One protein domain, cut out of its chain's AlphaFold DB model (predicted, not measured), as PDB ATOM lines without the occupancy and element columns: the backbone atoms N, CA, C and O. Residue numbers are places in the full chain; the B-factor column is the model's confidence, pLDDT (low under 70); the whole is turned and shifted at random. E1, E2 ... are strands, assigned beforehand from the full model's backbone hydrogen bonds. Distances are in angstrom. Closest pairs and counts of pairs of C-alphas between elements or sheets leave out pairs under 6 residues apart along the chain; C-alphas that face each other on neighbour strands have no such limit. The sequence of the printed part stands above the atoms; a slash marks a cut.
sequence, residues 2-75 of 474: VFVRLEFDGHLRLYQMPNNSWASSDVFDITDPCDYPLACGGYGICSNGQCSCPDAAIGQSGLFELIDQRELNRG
ATOM      1  N   VAL A   2      83.809  99.781 114.086       76.25
ATOM      2  CA  VAL A   2      84.036 100.231 112.704       76.25
ATOM      3  C   VAL A   2      83.441 101.629 112.547       76.25
ATOM      4  O   VAL A   2      82.320 101.860 112.999       76.25
ATOM      5  N   PHE A   3      84.176 102.555 111.936       74.75
ATOM      6  CA  PHE A   3      83.670 103.883 111.579       74.75
ATOM      7  C   PHE A   3      84.330 104.393 110.295       74.75
ATOM      8  O   PHE A   3      85.406 103.936 109.914       74.75
ATOM      9  N   VAL A   4      83.686 105.352 109.631       81.31
ATOM     10  CA  VAL A   4      84.235 106.040 108.455       81.31
ATOM     11  C   VAL A   4      84.558 107.481 108.829       81.31
ATOM     12  O   VAL A   4      83.773 108.129 109.523       81.31
ATOM     13  N   ARG A   5      85.701 107.994 108.370       79.19
ATOM     14  CA  ARG A   5      86.116 109.385 108.574       79.19
ATOM     15  C   ARG A   5      86.748 109.954 107.305       79.19
ATOM     16  O   ARG A   5      87.520 109.274 106.638       79.19
ATOM     17  N   LEU A   6      86.417 111.203 106.985       76.81
ATOM     18  CA  LEU A   6      87.140 111.992 105.990       76.81
ATOM     19  C   LEU A   6      88.385 112.582 106.662       76.81
ATOM     20  O   LEU A   6      88.260 113.264 107.682       76.81
ATOM     21  N   GLU A   7      89.564 112.295 106.120       78.12
ATOM     22  CA  GLU A   7      90.830 112.828 106.623       78.12
ATOM     23  C   GLU A   7      91.258 114.116 105.904       78.12
ATOM     24  O   GLU A   7      90.659 114.547 104.918       78.12
ATOM     25  N   PHE A   8      92.277 114.780 106.454       69.12
ATOM     26  CA  PHE A   8      92.730 116.112 106.029       69.12
ATOM     27  C   PHE A   8      93.331 116.157 104.611       69.12
ATOM     28  O   PHE A   8      93.383 117.225 104.008       69.12
ATOM     29  N   ASP A   9      93.758 115.006 104.089       70.38
ATOM     30  CA  ASP A   9      94.211 114.777 102.709       70.38
ATOM     31  C   ASP A   9      93.042 114.562 101.723       70.38
ATOM     32  O   ASP A   9      93.234 114.491 100.510       70.38
ATOM     33  N   GLY A  10      91.804 114.503 102.224       72.62
ATOM     34  CA  GLY A  10      90.596 114.292 101.430       72.62
ATOM     35  C   GLY A  10      90.261 112.821 101.182       72.62
ATOM     36  O   GLY A  10      89.282 112.550 100.486       72.62
ATOM     37  N   HIS A  11      91.015 111.876 101.752       81.62
ATOM     38  CA  HIS A  11      90.674 110.457 101.689       81.62
ATOM     39  C   HIS A  11      89.531 110.135 102.660       81.62
ATOM     40  O   HIS A  11      89.559 110.505 103.837       81.62
ATOM     41  N   LEU A  12      88.522 109.406 102.180       79.19
ATOM     42  CA  LEU A  12      87.465 108.850 103.021       79.19
ATOM     43  C   LEU A  12      87.899 107.455 103.482       79.19
ATOM     44  O   LEU A  12      87.948 106.537 102.668       79.19
ATOM     45  N   ARG A  13      88.226 107.292 104.766       86.19
ATOM     46  CA  ARG A  13      88.821 106.066 105.317       86.19
ATOM     47  C   ARG A  13      87.874 105.303 106.227       86.19
ATOM     48  O   ARG A  13      87.259 105.869 107.130       86.19
ATOM     49  N   LEU A  14      87.803 103.996 105.999       85.12
ATOM     50  CA  LEU A  14      87.147 103.009 106.843       85.12
ATOM     51  C   LEU A  14      88.150 102.514 107.890       85.12
ATOM     52  O   LEU A  14      89.105 101.806 107.561       85.12
ATOM     53  N   TYR A  15      87.918 102.885 109.146       83.56
ATOM     54  CA  TYR A  15      88.699 102.458 110.301       83.56
ATOM     55  C   TYR A  15      88.061 101.226 110.937       83.56
ATOM     56  O   TYR A  15      86.884 101.236 111.303       83.56
ATOM     57  N   GLN A  16      88.857 100.174 111.095       83.81
ATOM     58  CA  GLN A  16      88.491  98.927 111.757       83.81
ATOM     59  C   GLN A  16      89.520  98.597 112.844       83.81
ATOM     60  O   GLN A  16      90.657  99.069 112.801       83.81
ATOM     61  N   MET A  17      89.132  97.770 113.816       79.50
ATOM     62  CA  MET A  17      90.011  97.362 114.919       79.50
ATOM     63  C   MET A  17      90.144  95.827 115.022       79.50
ATOM     64  O   MET A  17      89.658  95.240 115.993       79.50
ATOM     65  N   PRO A  18      90.720  95.144 114.011       68.44
ATOM     66  CA  PRO A  18      91.006  93.714 114.097       68.44
ATOM     67  C   PRO A  18      92.105  93.438 115.136       68.44
ATOM     68  O   PRO A  18      93.101  94.147 115.204       68.44
ATOM     69  N   ASN A  19      91.955  92.379 115.935       73.88
ATOM     70  CA  ASN A  19      93.004  91.849 116.825       73.88
ATOM     71  C   ASN A  19      93.692  92.901 117.734       73.88
ATOM     72  O   ASN A  19      94.901  92.845 117.952       73.88
ATOM     73  N   ASN A  20      92.922  93.859 118.265       72.19
ATOM     74  CA  ASN A  20      93.389  94.998 119.072       72.19
ATOM     75  C   ASN A  20      94.389  95.959 118.389       72.19
ATOM     76  O   ASN A  20      94.939  96.832 119.063       72.19
ATOM     77  N   SER A  21      94.584  95.876 117.070       68.94
ATOM     78  CA  SER A  21      95.301  96.882 116.281       68.94
ATOM     79  C   SER A  21      94.323  97.715 115.449       68.94
ATOM     80  O   SER A  21      93.264  97.240 115.045       68.94
ATOM     81  N   TRP A  22      94.651  98.986 115.205       75.88
ATOM     82  CA  TRP A  22      93.880  99.826 114.286       75.88
ATOM     83  C   TRP A  22      94.359  99.607 112.854       75.88
ATOM     84  O   TRP A  22      95.548  99.739 112.568       75.88
ATOM     85  N   ALA A  23      93.418  99.320 111.957       81.19
ATOM     86  CA  ALA A  23      93.636  99.247 110.520       81.19
ATOM     87  C   ALA A  23      92.726 100.261 109.813       81.19
ATOM     88  O   ALA A  23      91.565 100.436 110.187       81.19
ATOM     89  N   SER A  24      93.247 100.919 108.780       83.19
ATOM     90  CA  SER A  24      92.505 101.872 107.951       83.19
ATOM     91  C   SER A  24      92.635 101.505 106.480       83.19
ATOM     92  O   SER A  24      93.722 101.149 106.030       83.19
ATOM     93  N   SER A  25      91.543 101.639 105.737       83.19
ATOM     94  CA  SER A  25      91.491 101.435 104.284       83.19
ATOM     95  C   SER A  25      90.722 102.580 103.634       83.19
ATOM     96  O   SER A  25      89.770 103.083 104.230       83.19
ATOM     97  N   ASP A  26      91.135 103.014 102.445       81.75
ATOM     98  CA  ASP A  26      90.386 104.014 101.682       81.75
ATOM     99  C   ASP A  26      89.092 103.386 101.129       81.75
ATOM    100  O   ASP A  26      89.081 102.245 100.671       81.75
ATOM    101  N   VAL A  27      87.982 104.124 101.200       79.19
ATOM    102  CA  VAL A  27      86.643 103.679 100.761       79.19
ATOM    103  C   VAL A  27      86.494 103.721  99.233       79.19
ATOM    104  O   VAL A  27      85.590 103.093  98.682       79.19
ATOM    105  N   PHE A  28      87.380 104.439  98.540       74.62
ATOM    106  CA  PHE A  28      87.381 104.585  97.087       74.62
ATOM    107  C   PHE A  28      88.731 104.153  96.507       74.62
ATOM    108  O   PHE A  28      89.772 104.660  96.916       74.62
ATOM    109  N   ASP A  29      88.704 103.254  95.524       68.31
ATOM    110  CA  ASP A  29      89.886 102.818  94.771       68.31
ATOM    111  C   ASP A  29      90.178 103.823  93.639       68.31
ATOM    112  O   ASP A  29      89.735 103.669  92.500       68.31
ATOM    113  N   ILE A  30      90.820 104.940  93.998       71.44
ATOM    114  CA  ILE A  30      91.144 106.055  93.092       71.44
ATOM    115  C   ILE A  30      92.600 105.921  92.634       71.44
ATOM    116  O   ILE A  30      93.525 105.946  93.444       71.44
ATOM    117  N   THR A  31      92.802 105.819  91.317       71.75
ATOM    118  CA  THR A  31      94.110 105.516  90.711       71.75
ATOM    119  C   THR A  31      95.043 106.717  90.529       71.75
ATOM    120  O   THR A  31      96.246 106.514  90.384       71.75
ATOM    121  N   ASP A  32      94.524 107.950  90.499       75.75
ATOM    122  CA  ASP A  32      95.334 109.178  90.454       75.75
ATOM    123  C   ASP A  32      95.263 109.891  91.819       75.75
ATOM    124  O   ASP A  32      94.175 110.304  92.227       75.75
ATOM    125  N   PRO A  33      96.388 110.089  92.535       74.75
ATOM    126  CA  PRO A  33      96.403 110.850  93.784       74.75
ATOM    127  C   PRO A  33      95.844 112.278  93.656       74.75
ATOM    128  O   PRO A  33      95.371 112.835  94.645       74.75
ATOM    129  N   CYS A  34      95.859 112.878  92.461       78.00
ATOM    130  CA  CYS A  34      95.290 114.203  92.218       78.00
ATOM    131  C   CYS A  34      93.752 114.236  92.158       78.00
ATOM    132  O   CYS A  34      93.181 115.327  92.217       78.00
ATOM    133  N   ASP A  35      93.079 113.082  92.094       75.19
ATOM    134  CA  ASP A  35      91.617 112.976  92.206       75.19
ATOM    135  C   ASP A  35      91.124 112.962  93.674       75.19
ATOM    136  O   ASP A  35      89.922 112.843  93.921       75.19
ATOM    137  N   TYR A  36      92.005 113.151  94.667       78.81
ATOM    138  CA  TYR A  36      91.594 113.421  96.051       78.81
ATOM    139  C   TYR A  36      91.446 114.937  96.310       78.81
ATOM    140  O   TYR A  36      92.388 115.701  96.080       78.81
ATOM    141  N   PRO A  37      90.296 115.415  96.838       69.94
ATOM    142  CA  PRO A  37      89.959 116.846  96.897       69.94
ATOM    143  C   PRO A  37      90.914 117.744  97.698       69.94
ATOM    144  O   PRO A  37      90.854 118.963  97.529       69.94
ATOM    145  N   LEU A  38      91.751 117.177  98.573       75.44
ATOM    146  CA  LEU A  38      92.711 117.897  99.419       75.44
ATOM    147  C   LEU A  38      94.127 117.285  99.355       75.44
ATOM    148  O   LEU A  38      94.932 117.536 100.249       75.44
ATOM    149  N   ALA A  39      94.462 116.543  98.289       81.88
ATOM    150  CA  ALA A  39      95.740 115.826  98.138       81.88
ATOM    151  C   ALA A  39      96.996 116.689  98.380       81.88
ATOM    152  O   ALA A  39      98.026 116.191  98.831       81.88
ATOM    153  N   CYS A  40      96.896 117.990  98.086       85.19
ATOM    154  CA  CYS A  40      97.950 118.988  98.276       85.19
ATOM    155  C   CYS A  40      97.546 120.135  99.219       85.19
ATOM    156  O   CYS A  40      98.088 121.236  99.118       85.19
ATOM    157  N   GLY A  41      96.579 119.900 100.109       82.38
ATOM    158  CA  GLY A  41      96.183 120.833 101.162       82.38
ATOM    159  C   GLY A  41      95.642 122.182 100.672       82.38
ATOM    160  O   GLY A  41      95.094 122.320  99.576       82.38
ATOM    161  N   GLY A  42      95.765 123.205 101.522       83.50
ATOM    162  CA  GLY A  42      95.313 124.564 101.210       83.50
ATOM    163  C   GLY A  42      96.176 125.220 100.130       83.50
ATOM    164  O   GLY A  42      97.397 125.146 100.192       83.50
ATOM    165  N   TYR A  43      95.551 125.867  99.142       82.12
ATOM    166  CA  TYR A  43      96.195 126.550  98.000       82.12
ATOM    167  C   TYR A  43      97.137 125.710  97.107       82.12
ATOM    168  O   TYR A  43      97.567 126.225  96.077       82.12
ATOM    169  N   GLY A  44      97.439 124.451  97.433       86.00
ATOM    170  CA  GLY A  44      98.312 123.599  96.627       86.00
ATOM    171  C   GLY A  44      97.694 123.167  95.294       86.00
ATOM    172  O   GLY A  44      96.473 123.127  95.121       86.00
ATOM    173  N   ILE A  45      98.560 122.819  94.344       85.06
ATOM    174  CA  ILE A  45      98.214 122.253  93.038       85.06
ATOM    175  C   ILE A  45      98.858 120.872  92.928       85.06
ATOM    176  O   ILE A  45     100.079 120.748  93.052       85.06
ATOM    177  N   CYS A  46      98.033 119.859  92.660       84.44
ATOM    178  CA  CYS A  46      98.485 118.517  92.306       84.44
ATOM    179  C   CYS A  46      98.689 118.406  90.789       84.44
ATOM    180  O   CYS A  46      97.850 118.865  90.013       84.44
ATOM    181  N   SER A  47      99.790 117.789  90.367       82.06
ATOM    182  CA  SER A  47     100.063 117.444  88.970       82.06
ATOM    183  C   SER A  47     100.846 116.134  88.919       82.06
ATOM    184  O   SER A  47     101.926 116.048  89.501       82.06
ATOM    185  N   ASN A  48     100.306 115.104  88.256       78.44
ATOM    186  CA  ASN A  48     100.901 113.759  88.172       78.44
ATOM    187  C   ASN A  48     101.332 113.190  89.547       78.44
ATOM    188  O   ASN A  48     102.440 112.675  89.699       78.44
ATOM    189  N   GLY A  49     100.486 113.353  90.571       77.88
ATOM    190  CA  GLY A  49     100.762 112.945  91.954       77.88
ATOM    191  C   GLY A  49     101.773 113.809  92.729       77.88
ATOM    192  O   GLY A  49     102.123 113.453  93.851       77.88
ATOM    193  N   GLN A  50     102.257 114.927  92.173       84.25
ATOM    194  CA  GLN A  50     103.193 115.840  92.843       84.25
ATOM    195  C   GLN A  50     102.514 117.149  93.264       84.25
ATOM    196  O   GLN A  50     101.795 117.768  92.479       84.25
ATOM    197  N   CYS A  51     102.782 117.589  94.497       86.94
ATOM    198  CA  CYS A  51     102.242 118.822  95.072       86.94
ATOM    199  C   CYS A  51     103.175 120.021  94.875       86.94
ATOM    200  O   CYS A  51     104.384 119.926  95.081       86.94
ATOM    201  N   SER A  52     102.598 121.168  94.510       86.88
ATOM    202  CA  SER A  52     103.316 122.421  94.245       86.88
ATOM    203  C   SER A  52     102.489 123.652  94.633       86.88
ATOM    204  O   SER A  52     101.260 123.582  94.694       86.88
ATOM    205  N   CYS A  53     103.144 124.791  94.881       85.44
ATOM    206  CA  CYS A  53     102.450 126.063  95.111       85.44
ATOM    207  C   CYS A  53     102.071 126.767  93.786       85.44
ATOM    208  O   CYS A  53     102.716 126.531  92.758       85.44
ATOM    209  N   PRO A  54     101.044 127.646  93.777       80.44
ATOM    210  CA  PRO A  54     100.503 128.232  92.544       80.44
ATOM    211  C   PRO A  54     101.462 129.086  91.715       80.44
ATOM    212  O   PRO A  54     101.255 129.235  90.514       80.44
ATOM    213  N   ASP A  55     102.482 129.671  92.337       73.12
ATOM    214  CA  ASP A  55     103.514 130.464  91.672       73.12
ATOM    215  C   ASP A  55     104.584 129.571  91.024       73.12
ATOM    216  O   ASP A  55     104.888 129.747  89.839       73.12
ATOM    217  N   ALA A  56     105.049 128.538  91.734       67.75
ATOM    218  CA  ALA A  56     105.939 127.513  91.186       67.75
ATOM    219  C   ALA A  56     105.352 126.847  89.923       67.75
ATOM    220  O   ALA A  56     106.059 126.679  88.928       67.75
ATOM    221  N   ALA A  57     104.043 126.563  89.918       60.12
ATOM    222  CA  ALA A  57     103.325 125.978  88.780       60.12
ATOM    223  C   ALA A  57     103.292 126.858  87.506       60.12
ATOM    224  O   ALA A  57     102.942 126.366  86.433       60.12
ATOM    225  N   ILE A  58     103.659 128.144  87.598       63.78
ATOM    226  CA  ILE A  58     103.732 129.085  86.463       63.78
ATOM    227  C   ILE A  58     105.119 129.729  86.285       63.78
ATOM    228  O   ILE A  58     105.256 130.686  85.520       63.78
ATOM    229  N   GLY A  59     106.145 129.246  86.993       61.28
ATOM    230  CA  GLY A  59     107.501 129.801  86.925       61.28
ATOM    231  C   GLY A  59     107.649 131.206  87.526       61.28
ATOM    232  O   GLY A  59     108.512 131.966  87.093       61.28
ATOM    233  N   GLN A  60     106.810 131.570  88.501       66.81
ATOM    234  CA  GLN A  60     106.990 132.761  89.341       66.81
ATOM    235  C   GLN A  60     107.366 132.320  90.763       66.81
ATOM    236  O   GLN A  60     107.108 131.186  91.156       66.81
ATOM    237  N   SER A  61     108.007 133.191  91.537       62.53
ATOM    238  CA  SER A  61     108.466 132.863  92.889       62.53
ATOM    239  C   SER A  61     108.213 134.017  93.855       62.53
ATOM    240  O   SER A  61     108.361 135.186  93.494       62.53
ATOM    241  N   GLY A  62     107.835 133.681  95.091       67.75
ATOM    242  CA  GLY A  62     107.638 134.659  96.161       67.75
ATOM    243  C   GLY A  62     106.227 135.250  96.234       67.75
ATOM    244  O   GLY A  62     106.075 136.395  96.654       67.75
ATOM    245  N   LEU A  63     105.197 134.492  95.840       75.62
ATOM    246  CA  LEU A  63     103.794 134.810  96.151       75.62
ATOM    247  C   LEU A  63     103.213 133.840  97.188       75.62
ATOM    248  O   LEU A  63     102.424 134.259  98.038       75.62
ATOM    249  N   PHE A  64     103.625 132.574  97.135       84.44
ATOM    250  CA  PHE A  64     103.250 131.534  98.086       84.44
ATOM    251  C   PHE A  64     104.497 130.860  98.671       84.44
ATOM    252  O   PHE A  64     105.550 130.796  98.040       84.44
ATOM    253  N   GLU A  65     104.361 130.336  99.882       85.12
ATOM    254  CA  GLU A  65     105.361 129.512 100.561       85.12
ATOM    255  C   GLU A  65     104.738 128.166 100.956       85.12
ATOM    256  O   GLU A  65     103.524 128.067 101.142       85.12
ATOM    257  N   LEU A  66     105.556 127.120 101.077       85.38
ATOM    258  CA  LEU A  66     105.112 125.817 101.581       85.38
ATOM    259  C   LEU A  66     104.904 125.884 103.097       85.38
ATOM    260  O   LEU A  66     105.792 126.343 103.814       85.38
ATOM    261  N   ILE A  67     103.779 125.352 103.583       86.31
ATOM    262  CA  ILE A  67     103.468 125.280 105.023       86.31
ATOM    263  C   ILE A  67     104.451 124.347 105.755       86.31
ATOM    264  O   ILE A  67     104.792 124.589 106.911       86.31
ATOM    265  N   ASP A  68     104.942 123.308 105.074       82.38
ATOM    266  CA  ASP A  68     106.074 122.491 105.513       82.38
ATOM    267  C   ASP A  68     106.937 122.111 104.296       82.38
ATOM    268  O   ASP A  68     106.427 121.673 103.265       82.38
ATOM    269  N   GLN A  69     108.258 122.270 104.407       78.44
ATOM    270  CA  GLN A  69     109.214 121.890 103.358       78.44
ATOM    271  C   GLN A  69     109.466 120.372 103.289       78.44
ATOM    272  O   GLN A  69     110.076 119.897 102.332       78.44
ATOM    273  N   ARG A  70     109.029 119.608 104.298       77.44
ATOM    274  CA  ARG A  70     109.137 118.141 104.374       77.44
ATOM    275  C   ARG A  70     107.855 117.434 103.941       77.44
ATOM    276  O   ARG A  70     107.929 116.338 103.395       77.44
ATOM    277  N   GLU A  71     106.699 118.060 104.156       81.56
ATOM    278  CA  GLU A  71     105.370 117.498 103.878       81.56
ATOM    279  C   GLU A  71     104.601 118.391 102.888       81.56
ATOM    280  O   GLU A  71     103.703 119.153 103.252       81.56
ATOM    281  N   LEU A  72     104.962 118.282 101.600       80.88
ATOM    282  CA  LEU A  72     104.413 119.089 100.492       80.88
ATOM    283  C   LEU A  72     102.882 118.988 100.340       80.88
ATOM    284  O   LEU A  72     102.254 119.867  99.752       80.88
ATOM    285  N   ASN A  73     102.276 117.923 100.867       83.19
ATOM    286  CA  ASN A  73     100.832 117.697 100.877       83.19
ATOM    287  C   ASN A  73     100.073 118.566 101.900       83.19
ATOM    288  O   ASN A  73      98.851 118.652 101.822       83.19
ATOM    289  N   ARG A  74     100.758 119.264 102.822       82.75
ATOM    290  CA  ARG A  74     100.116 120.254 103.713       82.75
ATOM    291  C   ARG A  74      99.645 121.513 102.979       82.75
ATOM    292  O   ARG A  74      98.772 122.219 103.485       82.75
ATOM    293  N   GLY A  75     100.181 121.772 101.787       86.31
ATOM    294  CA  GLY A  75      99.842 122.927 100.961       86.31
ATOM    295  C   GLY A  75     100.660 124.176 101.281       86.31
ATOM    296  O   GLY A  75     101.773 124.102 101.809       86.31
TER     297      GLY A  75
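This is residues 2 to 75 of the 474 residues of the protein "Protein kinase domain-containing protein" of Hordeum vulgare subsp. vulgare (UniProt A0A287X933). With little regular structure, the domain is a loose rod: a meander of three strands E1 E2 E3, each the antiparallel neighbour of the one before, makes one end, and a loop-rich lobe with hairpin E4-E5 and strand E6 the other. Residues 27 to 44, with no named element, join them. Of 74 printed residues, 23 are in named strands, E1 to E6 along the chain, with no named helix: all strand. The radius of gyration of the C-alphas is 15.2 A; they span 50 by 23 by 15 A.

E1, residues 2 to 6, and E2, residues 12 to 16, form a hairpin; N 5 and O 13, 2.9 A apart, are within hydrogen-bond range. E3, residues 23 to 26, forms a hairpin with E2; N 14 and O 25 are within range at 2.8 A. E4, residues 45 to 47, and E5, residues 50 to 52, form an antiparallel hairpin; N 45 and O 52 are within range at 2.8 A. E6, residues 64 to 66, pairs with no named strand.

E1 begins at C-alpha 2 (84.036, 100.231, 112.704) and measures 13.9 A; E2 measures 13.3 A. E6 ends at C-alpha 66 (105.112, 125.817, 101.581).

The printed part has no cut. Links E3 to E4 and E5 to E6 are long. Residues 56 to 62 are among those under pLDDT 70.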